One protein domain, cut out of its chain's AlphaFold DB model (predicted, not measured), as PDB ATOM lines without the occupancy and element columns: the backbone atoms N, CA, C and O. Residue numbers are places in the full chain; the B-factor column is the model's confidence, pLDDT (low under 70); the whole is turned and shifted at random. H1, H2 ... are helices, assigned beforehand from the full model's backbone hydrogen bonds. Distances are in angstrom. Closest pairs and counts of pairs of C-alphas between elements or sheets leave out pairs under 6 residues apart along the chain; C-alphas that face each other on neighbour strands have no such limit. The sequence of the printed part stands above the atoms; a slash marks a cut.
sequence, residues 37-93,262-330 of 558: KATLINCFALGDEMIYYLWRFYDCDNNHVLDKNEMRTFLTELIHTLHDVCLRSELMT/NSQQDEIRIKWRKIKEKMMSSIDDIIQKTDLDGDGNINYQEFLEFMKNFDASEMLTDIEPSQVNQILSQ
ATOM      1  N   LYS A  37       9.645  29.236   8.359       30.92
ATOM      2  CA  LYS A  37      10.493  29.197   9.563       30.92
ATOM      3  C   LYS A  37      10.957  30.590   9.986       30.92
ATOM      4  O   LYS A  37      10.951  30.867  11.179       30.92
ATOM      5  N   ALA A  38      11.277  31.470   9.039       37.34
ATOM      6  CA  ALA A  38      11.648  32.854   9.336       37.34
ATOM      7  C   ALA A  38      10.480  33.642   9.964       37.34
ATOM      8  O   ALA A  38      10.680  34.382  10.924       37.34
ATOM      9  N   THR A  39       9.245  33.416   9.500       41.91
ATOM     10  CA  THR A  39       8.040  34.041  10.075       41.91
ATOM     11  C   THR A  39       7.777  33.571  11.509       41.91
ATOM     12  O   THR A  39       7.558  34.401  12.384       41.91
ATOM     13  N   LEU A  40       7.892  32.264  11.785       35.75
ATOM     14  CA  LEU A  40       7.747  31.701  13.138       35.75
ATOM     15  C   LEU A  40       8.882  32.106  14.093       35.75
ATOM     16  O   LEU A  40       8.646  32.262  15.286       35.75
ATOM     17  N   ILE A  41      10.107  32.301  13.594       39.50
ATOM     18  CA  ILE A  41      11.237  32.790  14.402       39.50
ATOM     19  C   ILE A  41      11.052  34.268  14.766       39.50
ATOM     20  O   ILE A  41      11.293  34.648  15.910       39.50
ATOM     21  N   ASN A  42      10.507  35.079  13.857       47.12
ATOM     22  CA  ASN A  42      10.090  36.445  14.176       47.12
ATOM     23  C   ASN A  42       8.896  36.477  15.148       47.12
ATOM     24  O   ASN A  42       8.769  37.425  15.922       47.12
ATOM     25  N   CYS A  43       8.080  35.415  15.199       43.47
ATOM     26  CA  CYS A  43       7.060  35.256  16.232       43.47
ATOM     27  C   CYS A  43       7.635  35.050  17.646       43.47
ATOM     28  O   CYS A  43       6.946  35.366  18.604       43.47
ATOM     29  N   PHE A  44       8.886  34.599  17.820       44.22
ATOM     30  CA  PHE A  44       9.504  34.512  19.159       44.22
ATOM     31  C   PHE A  44       9.893  35.880  19.743       44.22
ATOM     32  O   PHE A  44      10.164  35.974  20.937       44.22
ATOM     33  N   ALA A  45       9.908  36.941  18.927       52.03
ATOM     34  CA  ALA A  45       9.993  38.318  19.415       52.03
ATOM     35  C   ALA A  45       8.628  38.868  19.868       52.03
ATOM     36  O   ALA A  45       8.569  39.947  20.461       52.03
ATOM     37  N   LEU A  46       7.537  38.150  19.589       58.28
ATOM     38  CA  LEU A  46       6.224  38.488  20.102       58.28
ATOM     39  C   LEU A  46       6.181  38.078  21.581       58.28
ATOM     40  O   LEU A  46       6.553  36.957  21.919       58.28
ATOM     41  N   GLY A  47       5.807  39.007  22.460       63.34
ATOM     42  CA  GLY A  47       5.874  38.818  23.913       63.34
ATOM     43  C   GLY A  47       5.063  37.628  24.441       63.34
ATOM     44  O   GLY A  47       4.331  36.965  23.703       63.34
ATOM     45  N   ASP A  48       5.170  37.391  25.752       66.31
ATOM     46  CA  ASP A  48       4.540  36.265  26.462       66.31
ATOM     47  C   ASP A  48       3.028  36.113  26.153       66.31
ATOM     48  O   ASP A  48       2.523  34.993  26.094       66.31
ATOM     49  N   GLU A  49       2.326  37.209  25.843       66.00
ATOM     50  CA  GLU A  49       0.910  37.222  25.439       66.00
ATOM     51  C   GLU A  49       0.641  36.500  24.108       66.00
ATOM     52  O   GLU A  49      -0.299  35.719  23.986       66.00
ATOM     53  N   MET A  50       1.484  36.689  23.091       71.81
ATOM     54  CA  MET A  50       1.324  36.003  21.799       71.81
ATOM     55  C   MET A  50       1.608  34.508  21.924       71.81
ATOM     56  O   MET A  50       0.929  33.684  21.305       71.81
ATOM     57  N   ILE A  51       2.565  34.159  22.785       73.38
ATOM     58  CA  ILE A  51       2.835  32.774  23.162       73.38
ATOM     59  C   ILE A  51       1.633  32.191  23.905       73.38
ATOM     60  O   ILE A  51       1.289  31.048  23.631       73.38
ATOM     61  N   TYR A  52       0.955  32.950  24.772       78.06
ATOM     62  CA  TYR A  52      -0.265  32.497  25.442       78.06
ATOM     63  C   TYR A  52      -1.372  32.140  24.445       78.06
ATOM     64  O   TYR A  52      -1.947  31.063  24.563       78.06
ATOM     65  N   TYR A  53      -1.640  32.964  23.428       70.88
ATOM     66  CA  TYR A  53      -2.657  32.633  22.419       70.88
ATOM     67  C   TYR A  53      -2.251  31.445  21.537       70.88
ATOM     68  O   TYR A  53      -3.069  30.556  21.291       70.88
ATOM     69  N   LEU A  54      -0.984  31.376  21.114       76.94
ATOM     70  CA  LEU A  54      -0.455  30.220  20.381       76.94
ATOM     71  C   LEU A  54      -0.519  28.941  21.224       76.94
ATOM     72  O   LEU A  54      -0.924  27.896  20.722       76.94
ATOM     73  N   TRP A  55      -0.167  29.023  22.506       72.00
ATOM     74  CA  TRP A  55      -0.240  27.922  23.460       72.00
ATOM     75  C   TRP A  55      -1.687  27.526  23.741       72.00
ATOM     76  O   TRP A  55      -1.989  26.345  23.729       72.00
ATOM     77  N   ARG A  56      -2.614  28.475  23.885       72.62
ATOM     78  CA  ARG A  56      -4.042  28.192  24.081       72.62
ATOM     79  C   ARG A  56      -4.646  27.426  22.901       72.62
ATOM     80  O   ARG A  56      -5.478  26.547  23.112       72.62
ATOM     81  N   PHE A  57      -4.183  27.690  21.680       68.75
ATOM     82  CA  PHE A  57      -4.516  26.869  20.513       68.75
ATOM     83  C   PHE A  57      -3.804  25.513  20.491       68.75
ATOM     84  O   PHE A  57      -4.375  24.534  20.018       68.75
ATOM     85  N   TYR A  58      -2.561  25.449  20.971       69.44
ATOM     86  CA  TYR A  58      -1.728  24.249  20.890       69.44
ATOM     87  C   TYR A  58      -2.000  23.224  22.004       69.44
ATOM     88  O   TYR A  58      -1.911  22.024  21.763       69.44
ATOM     89  N   ASP A  59      -2.337  23.677  23.212       65.88
ATOM     90  CA  ASP A  59      -2.442  22.857  24.430       65.88
ATOM     91  C   ASP A  59      -3.829  22.216  24.609       65.88
ATOM     92  O   ASP A  59      -4.020  21.340  25.447       65.88
ATOM     93  N   CYS A  60      -4.817  22.619  23.808       50.78
ATOM     94  CA  CYS A  60      -6.214  22.250  24.019       50.78
ATOM     95  C   CYS A  60      -6.763  21.293  22.950       50.78
ATOM     96  O   CYS A  60      -7.650  21.692  22.202       50.78
ATOM     97  N   ASP A  61      -6.278  20.047  22.877       58.06
ATOM     98  CA  ASP A  61      -6.933  18.871  22.245       58.06
ATOM     99  C   ASP A  61      -7.696  19.089  20.902       58.06
ATOM    100  O   ASP A  61      -8.600  18.327  20.559       58.06
ATOM    101  N   ASN A  62      -7.342  20.107  20.108       61.66
ATOM    102  CA  ASN A  62      -8.063  20.595  18.918       61.66
ATOM    103  C   ASN A  62      -9.531  21.036  19.120       61.66
ATOM    104  O   ASN A  62     -10.225  21.263  18.130       61.66
ATOM    105  N   ASN A  63     -10.025  21.166  20.355       76.75
ATOM    106  CA  ASN A  63     -11.437  21.492  20.620       76.75
ATOM    107  C   ASN A  63     -11.665  22.917  21.128       76.75
ATOM    108  O   ASN A  63     -12.817  23.310  21.318       76.75
ATOM    109  N   HIS A  64     -10.603  23.685  21.379       84.69
ATOM    110  CA  HIS A  64     -10.792  25.075  21.757       84.69
ATOM    111  C   HIS A  64     -11.165  25.900  20.531       84.69
ATOM    112  O   HIS A  64     -10.516  25.857  19.486       84.69
ATOM    113  N   VAL A  65     -12.239  26.647  20.699       91.06
ATOM    114  CA  VAL A  65     -12.775  27.589  19.735       91.06
ATOM    115  C   VAL A  65     -12.522  28.973  20.328       91.06
ATOM    116  O   VAL A  65     -12.785  29.164  21.519       91.06
ATOM    117  N   LEU A  66     -11.936  29.891  19.557       92.19
ATOM    118  CA  LEU A  66     -11.843  31.295  19.956       92.19
ATOM    119  C   LEU A  66     -13.139  31.983  19.574       92.19
ATOM    120  O   LEU A  66     -13.516  31.966  18.405       92.19
ATOM    121  N   ASP A  67     -13.798  32.634  20.523       94.44
ATOM    122  CA  ASP A  67     -14.911  33.497  20.145       94.44
ATOM    123  C   ASP A  67     -14.413  34.765  19.418       94.44
ATOM    124  O   ASP A  67     -13.227  35.127  19.438       94.44
ATOM    125  N   LYS A  68     -15.338  35.472  18.763       94.06
ATOM    126  CA  LYS A  68     -15.045  36.724  18.052       94.06
ATOM    127  C   LYS A  68     -14.324  37.776  18.910       94.06
ATOM    128  O   LYS A  68     -13.523  38.547  18.377       94.06
ATOM    129  N   ASN A  69     -14.615  37.857  20.207       95.12
ATOM    130  CA  ASN A  69     -13.985  38.833  21.092       95.12
ATOM    131  C   ASN A  69     -12.560  38.409  21.443       95.12
ATOM    132  O   ASN A  69     -11.665  39.249  21.419       95.12
ATOM    133  N   GLU A  70     -12.326  37.126  21.710       92.50
ATOM    134  CA  GLU A  70     -10.990  36.597  21.975       92.50
ATOM    135  C   GLU A  70     -10.075  36.759  20.756       92.50
ATOM    136  O   GLU A  70      -8.946  37.230  20.907       92.50
ATOM    137  N   MET A  71     -10.566  36.480  19.540       93.38
ATOM    138  CA  MET A  71      -9.792  36.748  18.321       93.38
ATOM    139  C   MET A  71      -9.521  38.244  18.131       93.38
ATOM    140  O   MET A  71      -8.421  38.633  17.737       93.38
ATOM    141  N   ARG A  72     -10.501  39.110  18.418       94.12
ATOM    142  CA  ARG A  72     -10.308  40.566  18.351       94.12
ATOM    143  C   ARG A  72      -9.209  41.021  19.308       94.12
ATOM    144  O   ARG A  72      -8.372  41.831  18.910       94.12
ATOM    145  N   THR A  73      -9.194  40.504  20.535       93.50
ATOM    146  CA  THR A  73      -8.148  40.798  21.519       93.50
ATOM    147  C   THR A  73      -6.792  40.306  21.022       93.50
ATOM    148  O   THR A  73      -5.856  41.099  20.964       93.50
ATOM    149  N   PHE A  74      -6.702  39.057  20.550       91.38
ATOM    150  CA  PHE A  74      -5.482  38.510  19.950       91.38
ATOM    151  C   PHE A  74      -4.946  39.396  18.814       91.38
ATOM    152  O   PHE A  74      -3.789  39.806  18.839       91.38
ATOM    153  N   LEU A  75      -5.785  39.747  17.836       91.56
ATOM    154  CA  LEU A  75      -5.377  40.582  16.702       91.56
ATOM    155  C   LEU A  75      -4.959  41.987  17.139       91.56
ATOM    156  O   LEU A  75      -4.007  42.538  16.590       91.56
ATOM    157  N   THR A  76      -5.631  42.558  18.140       93.69
ATOM    158  CA  THR A  76      -5.262  43.864  18.700       93.69
ATOM    159  C   THR A  76      -3.860  43.808  19.306       93.69
ATOM    160  O   THR A  76      -3.009  44.616  18.939       93.69
ATOM    161  N   GLU A  77      -3.582  42.813  20.148       91.81
ATOM    162  CA  GLU A  77      -2.257  42.623  20.751       91.81
ATOM    163  C   GLU A  77      -1.175  42.345  19.699       91.81
ATOM    164  O   GLU A  77      -0.064  42.881  19.776       91.81
ATOM    165  N   LEU A  78      -1.504  41.574  18.656       88.81
ATOM    166  CA  LEU A  78      -0.587  41.299  17.549       88.81
ATOM    167  C   LEU A  78      -0.219  42.595  16.821       88.81
ATOM    168  O   LEU A  78       0.958  42.858  16.578       88.81
ATOM    169  N   ILE A  79      -1.213  43.430  16.509       90.75
ATOM    170  CA  ILE A  79      -1.021  44.718  15.833       90.75
ATOM    171  C   ILE A  79      -0.198  45.675  16.698       90.75
ATOM    172  O   ILE A  79       0.695  46.346  16.179       90.75
ATOM    173  N   HIS A  80      -0.466  45.746  18.003       91.06
ATOM    174  CA  HIS A  80       0.324  46.563  18.926       91.06
ATOM    175  C   HIS A  80       1.786  46.105  18.967       91.06
ATOM    176  O   HIS A  80       2.691  46.928  18.823       91.06
ATOM    177  N   THR A  81       2.016  44.797  19.059       88.44
ATOM    178  CA  THR A  81       3.366  44.226  19.087       88.44
ATOM    179  C   THR A  81       4.115  44.491  17.780       88.44
ATOM    180  O   THR A  81       5.257  44.950  17.797       88.44
ATOM    181  N   LEU A  82       3.468  44.267  16.630       86.56
ATOM    182  CA  LEU A  82       4.049  44.552  15.315       86.56
ATOM    183  C   LEU A  82       4.367  46.041  15.148       86.56
ATOM    184  O   LEU A  82       5.443  46.383  14.661       86.56
ATOM    185  N   HIS A  83       3.463  46.924  15.577       91.00
ATOM    186  CA  HIS A  83       3.690  48.366  15.559       91.00
ATOM    187  C   HIS A  83       4.949  48.739  16.345       91.00
ATOM    188  O   HIS A  83       5.799  49.457  15.823       91.00
ATOM    189  N   ASP A  84       5.100  48.233  17.567       89.81
ATOM    190  CA  ASP A  84       6.211  48.610  18.438       89.81
ATOM    191  C   ASP A  84       7.550  48.057  17.940       89.81
ATOM    192  O   ASP A  84       8.552  48.782  17.922       89.81
ATOM    193  N   VAL A  85       7.573  46.806  17.469       87.25
ATOM    194  CA  VAL A  85       8.772  46.187  16.883       87.25
ATOM    195  C   VAL A  85       9.214  46.944  15.630       87.25
ATOM    196  O   VAL A  85      10.388  47.308  15.509       87.25
ATOM    197  N   CYS A  86       8.285  47.240  14.720       88.25
ATOM    198  CA  CYS A  86       8.608  47.927  13.475       88.25
ATOM    199  C   CYS A  86       8.984  49.400  13.696       88.25
ATOM    200  O   CYS A  86       9.979  49.862  13.132       88.25
ATOM    201  N   LEU A  87       8.268  50.114  14.572       91.12
ATOM    202  CA  LEU A  87       8.598  51.488  14.953       91.12
ATOM    203  C   LEU A  87      10.004  51.563  15.555       91.12
ATOM    204  O   LEU A  87      10.796  52.430  15.184       91.12
ATOM    205  N   ARG A  88      10.346  50.639  16.462       89.12
ATOM    206  CA  ARG A  88      11.679  50.588  17.069       89.12
ATOM    207  C   ARG A  88      12.756  50.287  16.031       89.12
ATOM    208  O   ARG A  88      13.800  50.933  16.058       89.12
ATOM    209  N   SER A  89      12.506  49.358  15.110       87.62
ATOM    210  CA  SER A  89      13.440  49.027  14.027       87.62
ATOM    211  C   SER A  89      13.721  50.232  13.114       87.62
ATOM    212  O   SER A  89      14.882  50.585  12.879       87.62
ATOM    213  N   GLU A  90      12.681  50.947  12.668       89.81
ATOM    214  CA  GLU A  90      12.837  52.124  11.797       89.81
ATOM    215  C   GLU A  90      13.515  53.295  12.537       89.81
ATOM    216  O   GLU A  90      14.401  53.953  11.991       89.81
ATOM    217  N   LEU A  91      13.206  53.511  13.820       89.06
ATOM    218  CA  LEU A  91      13.891  54.529  14.628       89.06
ATOM    219  C   LEU A  91      15.380  54.210  14.860       89.06
ATOM    220  O   LEU A  91      16.207  55.124  14.873       89.06
ATOM    221  N   MET A  92      15.737  52.931  15.025       85.00
ATOM    222  CA  MET A  92      17.130  52.505  15.229       85.00
ATOM    223  C   MET A  92      17.960  52.641  13.949       85.00
ATOM    224  O   MET A  92      19.088  53.131  13.998       85.00
ATOM    225  N   THR A  93      17.401  52.278  12.790       87.62
ATOM    226  CA  THR A  93      18.082  52.463  11.495       87.62
ATOM    227  C   THR A  93      18.286  53.942  11.168       87.62
ATOM    228  O   THR A  93      19.354  54.329  10.684       87.62
ATOM    229  N   ASN A 262      13.101  65.860  16.809       70.62
ATOM    230  CA  ASN A 262      13.561  65.327  15.532       70.62
ATOM    231  C   ASN A 262      12.356  65.170  14.592       70.62
ATOM    232  O   ASN A 262      11.684  64.141  14.647       70.62
ATOM    233  N   SER A 263      12.110  66.144  13.706       84.44
ATOM    234  CA  SER A 263      10.945  66.141  12.805       84.44
ATOM    235  C   SER A 263      10.817  64.830  12.024       84.44
ATOM    236  O   SER A 263       9.719  64.320  11.849       84.44
ATOM    237  N   GLN A 264      11.943  64.220  11.644       89.06
ATOM    238  CA  GLN A 264      11.973  62.928  10.955       89.06
ATOM    239  C   GLN A 264      11.585  61.745  11.858       89.06
ATOM    240  O   GLN A 264      10.892  60.838  11.409       89.06
ATOM    241  N   GLN A 265      11.964  61.744  13.141       89.06
ATOM    242  CA  GLN A 265      11.495  60.714  14.081       89.06
ATOM    243  C   GLN A 265       9.998  60.862  14.358       89.06
ATOM    244  O   GLN A 265       9.297  59.859  14.490       89.06
ATOM    245  N   ASP A 266       9.495  62.095  14.412       90.38
ATOM    246  CA  ASP A 266       8.065  62.354  14.570       90.38
ATOM    247  C   ASP A 266       7.275  61.971  13.316       90.38
ATOM    248  O   ASP A 266       6.207  61.375  13.434       90.38
ATOM    249  N   GLU A 267       7.823  62.198  12.121       91.69
ATOM    250  CA  GLU A 267       7.265  61.688  10.866       91.69
ATOM    251  C   GLU A 267       7.174  60.153  10.870       91.69
ATOM    252  O   GLU A 267       6.121  59.610  10.527       91.69
ATOM    253  N   ILE A 268       8.217  59.452  11.339       91.56
ATOM    254  CA  ILE A 268       8.212  57.987  11.503       91.56
ATOM    255  C   ILE A 268       7.127  57.557  12.505       91.56
ATOM    256  O   ILE A 268       6.331  56.664  12.210       91.56
ATOM    257  N   ARG A 269       7.023  58.213  13.669       92.00
ATOM    258  CA  ARG A 269       5.983  57.912  14.675       92.00
ATOM    259  C   ARG A 269       4.571  58.146  14.138       92.00
ATOM    260  O   ARG A 269       3.685  57.327  14.368       92.00
ATOM    261  N   ILE A 270       4.345  59.249  13.423       92.88
ATOM    262  CA  ILE A 270       3.048  59.577  12.815       92.88
ATOM    263  C   ILE A 270       2.693  58.552  11.733       92.88
ATOM    264  O   ILE A 270       1.541  58.121  11.657       92.88
ATOM    265  N   LYS A 271       3.667  58.145  10.913       91.38
ATOM    266  CA  LYS A 271       3.501  57.104   9.893       91.38
ATOM    267  C   LYS A 271       3.060  55.782  10.529       91.38
ATOM    268  O   LYS A 271       2.018  55.259  10.141       91.38
ATOM    269  N   TRP A 272       3.776  55.288  11.540       91.94
ATOM    270  CA  TRP A 272       3.425  54.037  12.229       91.94
ATOM    271  C   TRP A 272       2.090  54.098  12.962       91.94
ATOM    272  O   TRP A 272       1.313  53.146  12.880       91.94
ATOM    273  N   ARG A 273       1.746  55.240  13.566       93.75
ATOM    274  CA  ARG A 273       0.425  55.437  14.177       93.75
ATOM    275  C   ARG A 273      -0.708  55.263  13.163       93.75
ATOM    276  O   ARG A 273      -1.658  54.541  13.440       93.75
ATOM    277  N   LYS A 274      -0.584  55.861  11.972       92.81
ATOM    278  CA  LYS A 274      -1.586  55.721  10.899       92.81
ATOM    279  C   LYS A 274      -1.719  54.278  10.413       92.81
ATOM    280  O   LYS A 274      -2.827  53.827  10.137       92.81
ATOM    281  N   ILE A 275      -0.602  53.556  10.317       90.56
ATOM    282  CA  ILE A 275      -0.589  52.134   9.942       90.56
ATOM    283  C   ILE A 275      -1.341  51.314  10.990       90.56
ATOM    284  O   ILE A 275      -2.234  50.548  10.642       90.56
ATOM    285  N   LYS A 276      -1.040  51.532  12.273       92.31
ATOM    286  CA  LYS A 276      -1.726  50.871  13.385       92.31
ATOM    287  C   LYS A 276      -3.226  51.146  13.386       92.31
ATOM    288  O   LYS A 276      -4.003  50.201  13.443       92.31
ATOM    289  N   GLU A 277      -3.643  52.408  13.284       93.88
ATOM    290  CA  GLU A 277      -5.065  52.788  13.227       93.88
ATOM    291  C   GLU A 277      -5.791  52.077  12.078       93.88
ATOM    292  O   GLU A 277      -6.897  51.560  12.248       93.88
ATOM    293  N   LYS A 278      -5.136  51.984  10.918       91.50
ATOM    294  CA  LYS A 278      -5.666  51.265   9.763       91.50
ATOM    295  C   LYS A 278      -5.794  49.763  10.018       91.50
ATOM    296  O   LYS A 278      -6.858  49.209   9.756       91.50
ATOM    297  N   MET A 279      -4.761  49.120  10.561       90.56
ATOM    298  CA  MET A 279      -4.808  47.697  10.916       90.56
ATOM    299  C   MET A 279      -5.886  47.405  11.966       90.56
ATOM    300  O   MET A 279      -6.607  46.422  11.855       90.56
ATOM    301  N   MET A 280      -6.046  48.281  12.962       93.31
ATOM    302  CA  MET A 280      -7.093  48.142  13.975       93.31
ATOM    303  C   MET A 280      -8.494  48.240  13.364       93.31
ATOM    304  O   MET A 280      -9.394  47.507  13.765       93.31
ATOM    305  N   SER A 281      -8.682  49.108  12.365       94.94
ATOM    306  CA  SER A 281      -9.969  49.246  11.676       94.94
ATOM    307  C   SER A 281     -10.353  48.028  10.827       94.94
ATOM    308  O   SER A 281     -11.541  47.812  10.604       94.94
ATOM    309  N   SER A 282      -9.382  47.211  10.397       94.88
ATOM    310  CA  SER A 282      -9.620  46.019   9.571       94.88
ATOM    311  C   SER A 282      -9.736  44.714  10.365       94.88
ATOM    312  O   SER A 282      -9.930  43.659   9.765       94.88
ATOM    313  N   ILE A 283      -9.664  44.753  11.703       94.81
ATOM    314  CA  ILE A 283      -9.775  43.551  12.548       94.81
ATOM    315  C   ILE A 283     -11.091  42.807  12.292       94.81
ATOM    316  O   ILE A 283     -11.091  41.586  12.168       94.81
ATOM    317  N   ASP A 284     -12.212  43.522  12.178       95.62
ATOM    318  CA  ASP A 284     -13.510  42.892  11.911       95.62
ATOM    319  C   ASP A 284     -13.559  42.206  10.542       95.62
ATOM    320  O   ASP A 284     -14.100  41.104  10.434       95.62
ATOM    321  N   ASP A 285     -12.941  42.814   9.528       95.06
ATOM    322  CA  ASP A 285     -12.842  42.236   8.188       95.06
ATOM    323  C   ASP A 285     -11.952  40.986   8.193       95.06
ATOM    324  O   ASP A 285     -12.233  40.016   7.492       95.06
ATOM    325  N   ILE A 286     -10.884  40.985   8.998       94.25
ATOM    326  CA  ILE A 286     -10.001  39.826   9.171       94.25
ATOM    327  C   ILE A 286     -10.736  38.681   9.849       94.25
ATOM    328  O   ILE A 286     -10.657  37.549   9.374       94.25
ATOM    329  N   ILE A 287     -11.463  38.964  10.932       95.25
ATOM    330  CA  ILE A 287     -12.250  37.949  11.632       95.25
ATOM    331  C   ILE A 287     -13.285  37.363  10.674       95.25
ATOM    332  O   ILE A 287     -13.358  36.149  10.543       95.25
ATOM    333  N   GLN A 288     -14.008  38.205   9.930       96.38
ATOM    334  CA  GLN A 288     -15.003  37.747   8.961       96.38
ATOM    335  C   GLN A 288     -14.401  36.908   7.823       96.38
ATOM    336  O   GLN A 288     -15.066  36.020   7.302       96.38
ATOM    337  N   LYS A 289     -13.165  37.194   7.397       95.69
ATOM    338  CA  LYS A 289     -12.459  36.389   6.386       95.69
ATOM    339  C   LYS A 289     -11.914  35.072   6.944       95.69
ATOM    340  O   LYS A 289     -11.690  34.151   6.165       95.69
ATOM    341  N   THR A 290     -11.638  35.027   8.245       95.75
ATOM    342  CA  THR A 290     -11.057  33.861   8.922       95.75
ATOM    343  C   THR A 290     -12.126  32.864   9.352       95.75
ATOM    344  O   THR A 290     -11.888  31.667   9.272       95.75
ATOM    345  N   ASP A 291     -13.284  33.359   9.781       97.50
ATOM    346  CA  ASP A 291     -14.484  32.582  10.093       97.50
ATOM    347  C   ASP A 291     -15.098  32.052   8.782       97.50
ATOM    348  O   ASP A 291     -15.866  32.740   8.100       97.50
ATOM    349  N   LEU A 292     -14.659  30.862   8.358       97.00
ATOM    350  CA  LEU A 292     -14.993  30.282   7.055       97.00
ATOM    351  C   LEU A 292     -16.398  29.683   7.049       97.00
ATOM    352  O   LEU A 292     -17.038  29.634   5.992       97.00
ATOM    353  N   ASP A 293     -16.863  29.196   8.198       97.31
ATOM    354  CA  ASP A 293     -18.191  28.606   8.346       97.31
ATOM    355  C   ASP A 293     -19.273  29.608   8.798       97.31
ATOM    356  O   ASP A 293     -20.467  29.352   8.592       97.31
ATOM    357  N   GLY A 294     -18.873  30.789   9.277       97.06
ATOM    358  CA  GLY A 294     -19.751  31.887   9.666       97.06
ATOM    359  C   GLY A 294     -20.438  31.668  11.014       97.06
ATOM    360  O   GLY A 294     -21.514  32.240  11.237       97.06
ATOM    361  N   ASP A 295     -19.889  30.812  11.882       96.44
ATOM    362  CA  ASP A 295     -20.467  30.497  13.190       96.44
ATOM    363  C   ASP A 295     -20.180  31.569  14.263       96.44
ATOM    364  O   ASP A 295     -20.778  31.549  15.347       96.44
ATOM    365  N   GLY A 296     -19.352  32.565  13.925       95.00
ATOM    366  CA  GLY A 296     -18.961  33.668  14.798       95.00
ATOM    367  C   GLY A 296     -17.806  33.331  15.738       95.00
ATOM    368  O   GLY A 296     -17.463  34.152  16.596       95.00
ATOM    369  N   ASN A 297     -17.212  32.157  15.585       95.69
ATOM    370  CA  ASN A 297     -16.032  31.719  16.288       95.69
ATOM    371  C   ASN A 297     -14.952  31.282  15.292       95.69
ATOM    372  O   ASN A 297     -15.170  31.208  14.093       95.69
ATOM    373  N   ILE A 298     -13.743  31.051  15.795       94.81
ATOM    374  CA  ILE A 298     -12.610  30.604  14.992       94.81
ATOM    375  C   ILE A 298     -12.086  29.318  15.598       94.81
ATOM    376  O   ILE A 298     -11.553  29.293  16.715       94.81
ATOM    377  N   ASN A 299     -12.244  28.233  14.853       95.25
ATOM    378  CA  ASN A 299     -11.684  26.944  15.219       95.25
ATOM    379  C   ASN A 299     -10.193  26.853  14.835       95.25
ATOM    380  O   ASN A 299      -9.635  27.699  14.133       95.25
ATOM    381  N   TYR A 300      -9.510  25.807  15.304       93.19
ATOM    382  CA  TYR A 300      -8.075  25.623  15.054       93.19
ATOM    383  C   TYR A 300      -7.711  25.559  13.560       93.19
ATOM    384  O   TYR A 300      -6.669  26.075  13.155       93.19
ATOM    385  N   GLN A 301      -8.558  24.942  12.730       94.75
ATOM    386  CA  GLN A 301      -8.293  24.802  11.297       94.75
ATOM    387  C   GLN A 301      -8.380  26.159  10.588       94.75
ATOM    388  O   GLN A 301      -7.497  26.489   9.799       94.75
ATOM    389  N   GLU A 302      -9.394  26.957  10.915       95.69
ATOM    390  CA  GLU A 302      -9.557  28.331  10.432       95.69
ATOM    391  C   GLU A 302      -8.404  29.223  10.882       95.69
ATOM    392  O   GLU A 302      -7.819  29.935  10.069       95.69
ATOM    393  N   PHE A 303      -7.994  29.119  12.149       92.25
ATOM    394  CA  PHE A 303      -6.837  29.846  12.661       92.25
ATOM    395  C   PHE A 303      -5.539  29.467  11.933       92.25
ATOM    396  O   PHE A 303      -4.732  30.334  11.604       92.25
ATOM    397  N   LEU A 304      -5.321  28.181  11.637       91.50
ATOM    398  CA  LEU A 304      -4.160  27.741  10.860       91.50
ATOM    399  C   LEU A 304      -4.194  28.245   9.417       91.50
ATOM    400  O   LEU A 304      -3.146  28.597   8.874       91.50
ATOM    401  N   GLU A 305      -5.359  28.231   8.773       93.12
ATOM    402  CA  GLU A 305      -5.517  28.788   7.429       93.12
ATOM    403  C   GLU A 305      -5.292  30.295   7.431       93.12
ATOM    404  O   GLU A 305      -4.570  30.792   6.568       93.12
ATOM    405  N   PHE A 306      -5.784  30.993   8.454       92.38
ATOM    406  CA  PHE A 306      -5.449  32.384   8.705       92.38
ATOM    407  C   PHE A 306      -3.943  32.570   8.839       92.38
ATOM    408  O   PHE A 306      -3.378  33.280   8.030       92.38
ATOM    409  N   MET A 307      -3.248  31.873   9.739       88.94
ATOM    410  CA  MET A 307      -1.797  32.043   9.922       88.94
ATOM    411  C   MET A 307      -0.967  31.692   8.675       88.94
ATOM    412  O   MET A 307       0.122  32.231   8.489       88.94
ATOM    413  N   LYS A 308      -1.455  30.795   7.808       90.00
ATOM    414  CA  LYS A 308      -0.804  30.464   6.527       90.00
ATOM    415  C   LYS A 308      -1.026  31.528   5.459       90.00
ATOM    416  O   LYS A 308      -0.127  31.765   4.657       90.00
ATOM    417  N   ASN A 309      -2.222  32.107   5.430       89.38
ATOM    418  CA  ASN A 309      -2.631  33.095   4.436       89.38
ATOM    419  C   ASN A 309      -2.421  34.535   4.918       89.38
ATOM    420  O   ASN A 309      -2.565  35.462   4.127       89.38
ATOM    421  N   PHE A 310      -2.096  34.728   6.197       87.38
ATOM    422  CA  PHE A 310      -1.835  36.019   6.805       87.38
ATOM    423  C   PHE A 310      -0.512  36.546   6.274       87.38
ATOM    424  O   PHE A 310       0.563  36.318   6.832       87.38
ATOM    425  N   ASP A 311      -0.603  37.251   5.158       83.88
ATOM    426  CA  ASP A 311       0.494  38.036   4.645       83.88
ATOM    427  C   ASP A 311       0.446  39.413   5.309       83.88
ATOM    428  O   ASP A 311      -0.359  40.279   4.954       83.88
ATOM    429  N   ALA A 312       1.323  39.627   6.293       78.19
ATOM    430  CA  ALA A 312       1.490  40.938   6.915       78.19
ATOM    431  C   ALA A 312       1.784  42.022   5.863       78.19
ATOM    432  O   ALA A 312       1.405  43.177   6.057       78.19
ATOM    433  N   SER A 313       2.398  41.650   4.731       79.56
ATOM    434  CA  SER A 313       2.606  42.547   3.598       79.56
ATOM    435  C   SER A 313       1.282  43.059   3.042       79.56
ATOM    436  O   SER A 313       1.167  44.260   2.828       79.56
ATOM    437  N   GLU A 314       0.256  42.210   2.888       80.94
ATOM    438  CA  GLU A 314      -1.059  42.606   2.362       80.94
ATOM    439  C   GLU A 314      -1.714  43.671   3.251       80.94
ATOM    440  O   GLU A 314      -2.179  44.694   2.749       80.94
ATOM    441  N   MET A 315      -1.653  43.507   4.575       73.62
ATOM    442  CA  MET A 315      -2.136  44.522   5.524       73.62
ATOM    443  C   MET A 315      -1.326  45.824   5.495       73.62
ATOM    444  O   MET A 315      -1.830  46.884   5.872       73.62
ATOM    445  N   LEU A 316      -0.070  45.741   5.063       76.69
ATOM    446  CA  LEU A 316       0.863  46.855   4.940       76.69
ATOM    447  C   LEU A 316       0.891  47.451   3.518       76.69
ATOM    448  O   LEU A 316       1.591  48.436   3.315       76.69
ATOM    449  N   THR A 317       0.136  46.925   2.541       73.56
ATOM    450  CA  THR A 317       0.221  47.339   1.116       73.56
ATOM    451  C   THR A 317      -0.144  48.796   0.845       73.56
ATOM    452  O   THR A 317       0.267  49.359  -0.167       73.56
ATOM    453  N   ASP A 318      -0.891  49.430   1.744       62.22
ATOM    454  CA  ASP A 318      -1.213  50.855   1.644       62.22
ATOM    455  C   ASP A 318      -0.077  51.775   2.106       62.22
ATOM    456  O   ASP A 318      -0.157  52.999   1.972       62.22
ATOM    457  N   ILE A 319       0.990  51.195   2.647       64.31
ATOM    458  CA  ILE A 319       2.271  51.864   2.800       64.31
ATOM    459  C   ILE A 319       2.972  51.757   1.455       64.31
ATOM    460  O   ILE A 319       3.042  50.685   0.857       64.31
ATOM    461  N   GLU A 320       3.492  52.882   0.970       65.25
ATOM    462  CA  GLU A 320       4.146  52.940  -0.330       65.25
ATOM    463  C   GLU A 320       5.187  51.798  -0.459       65.25
ATOM    464  O   GLU A 320       6.061  51.678   0.407       65.25
ATOM    465  N   PRO A 321       5.119  50.939  -1.499       55.91
ATOM    466  CA  PRO A 321       5.913  49.707  -1.585       55.91
ATOM    467  C   PRO A 321       7.430  49.905  -1.489       55.91
ATOM    468  O   PRO A 321       8.156  48.965  -1.163       55.91
ATOM    469  N   SER A 322       7.922  51.116  -1.770       54.69
ATOM    470  CA  SER A 322       9.334  51.480  -1.624       54.69
ATOM    471  C   SER A 322       9.816  51.444  -0.163       54.69
ATOM    472  O   SER A 322      11.004  51.242   0.077       54.69
ATOM    473  N   GLN A 323       8.889  51.596   0.791       57.47
ATOM    474  CA  GLN A 323       9.139  51.654   2.231       57.47
ATOM    475  C   GLN A 323       8.815  50.338   2.955       57.47
ATOM    476  O   GLN A 323       9.292  50.133   4.065       57.47
ATOM    477  N   VAL A 324       7.988  49.469   2.358       53.97
ATOM    478  CA  VAL A 324       7.637  48.139   2.902       53.97
ATOM    479  C   VAL A 324       8.672  47.086   2.522       53.97
ATOM    480  O   VAL A 324       9.152  46.354   3.380       53.97
ATOM    481  N   ASN A 325       9.124  47.077   1.264       51.91
ATOM    482  CA  ASN A 325      10.487  46.621   0.952       51.91
ATOM    483  C   ASN A 325      11.459  47.555   1.720       51.91
ATOM    484  O   ASN A 325      11.002  48.501   2.298       51.91
ATOM    485  N   GLN A 326      12.766  47.414   1.847       58.22
ATOM    486  CA  GLN A 326      13.544  48.061   2.944       58.22
ATOM    487  C   GLN A 326      13.176  47.582   4.361       58.22
ATOM    488  O   GLN A 326      14.079  47.094   5.026       58.22
ATOM    489  N   ILE A 327      11.925  47.677   4.837       50.47
ATOM    490  CA  ILE A 327      11.559  47.257   6.209       50.47
ATOM    491  C   ILE A 327      11.362  45.736   6.303       50.47
ATOM    492  O   ILE A 327      11.912  45.103   7.196       50.47
ATOM    493  N   LEU A 328      10.617  45.139   5.367       49.09
ATOM    494  CA  LEU A 328      10.320  43.699   5.314       49.09
ATOM    495  C   LEU A 328      11.256  42.923   4.381       49.09
ATOM    496  O   LEU A 328      11.449  41.723   4.554       49.09
ATOM    497  N   SER A 329      11.838  43.589   3.374       47.09
ATOM    498  CA  SER A 329      12.755  42.950   2.415       47.09
ATOM    499  C   SER A 329      14.213  42.936   2.883       47.09
ATOM    500  O   SER A 329      15.079  42.474   2.143       47.09
ATOM    501  N   GLN A 330      14.500  43.470   4.072       42.25
ATOM    502  CA  GLN A 330      15.652  43.045   4.857       42.25
ATOM    503  C   GLN A 330      15.208  41.764   5.572       42.25
ATOM    504  O   GLN A 330      14.570  41.859   6.622       42.25
TER     505      GLN A 330
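AT A GLANCE: This is residues 37 to 93 and 262 to 330 of the 558 residues of an uncharacterized protein of Naegleria fowleri (UniProt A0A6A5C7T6). Two long helices, H3 and H4, lie side by side and run opposite ways, making the length of the domain; at one end H2 and H5 pack on the first part of H3, and H6 packs across H5 to complete a head. The end of the printed part turns back loosely beside the long pair, with H7 near H4 and H8 near H3 and crosswise to it, while residues 37 to 42 of H1 stick out. The printed part has 126 residues with eight named helices, H1 to H8 in order, and no named strand: all helix. It is compact, with a radius of gyration of the C-alphas of 15.6 A, and elongated, spanning 50 by 26 by 21 A.

IN THESE COORDINATES: H1 is residues 37 to 43, its first C-alpha at (10.493, 29.197, 9.563). H2, residues 48 to 58, is 14.7 A long. H3, residues 68 to 93, is the longest at 37.3 A, from (-15.045, 36.724, 18.052) to (18.082, 52.463, 11.495). After the cut come H4, residues 263 to 281, 26.9 A, and H5, residues 283 to 290, 10.4 A. H6, residues 300 to 309, is 14.1 A long. H7 is residues 312 to 316, 6.3 A. H8 is residues 321 to 327, 9.9 A, ending at (11.559, 47.257, 6.209).

HOW THE PARTS SIT: H3 is the hub, touching three helices. H4 touches it at a shallow tilt of 17 degrees, opposite ways; the closest C-alphas, of His 83 and Lys 276, are 6.4 A apart. H2 and H3 form a helical hairpin at a steep tilt of 43 degrees, with Tyr 53 and Phe 74 closest at 7.0 A between C-alphas; H3 touches H2 with residues 74 to 78 alone. With residues 68 to 76 alone H3 touches H5, at a steep tilt of 66 degrees; the closest C-alphas, of Arg 72 and Ile 283, are 6.5 A apart. H5 touches H6 only just about perpendicular, at 73 degrees, with the C-alphas of Thr 290 and Phe 306 closest at 5.8 A. H8 is close to H3 but not clearly touching, the C-alphas of Glu 90 and Ile 327 closest at 7.5 A. H7 is likewise close to H4 but not clearly touching, at 6.8 A between the C-alphas of Met 279 and Met 315. H1 and H3 are apart. Residues 66 to 67 pair with residues 297 to 298, antiparallel. In H1 to H7 every O i to N i+4 pair is within hydrogen-bond range; H8 has 1 of 3, and 1 of 4 O i to N i+3 pairs.

THE WHOLE: The C-alphas farthest apart, of Asp 61 and Ser 263, are 51.4 A apart. Residues 94 to 261 are not printed; C-alphas 93 and 262 are 14.2 A apart across the cut. Of the links printed whole, none is long. The mean pLDDT of the printed part is 80.2, and residues 37 to 49, 57 to 62 and 318 to 330 are under 70.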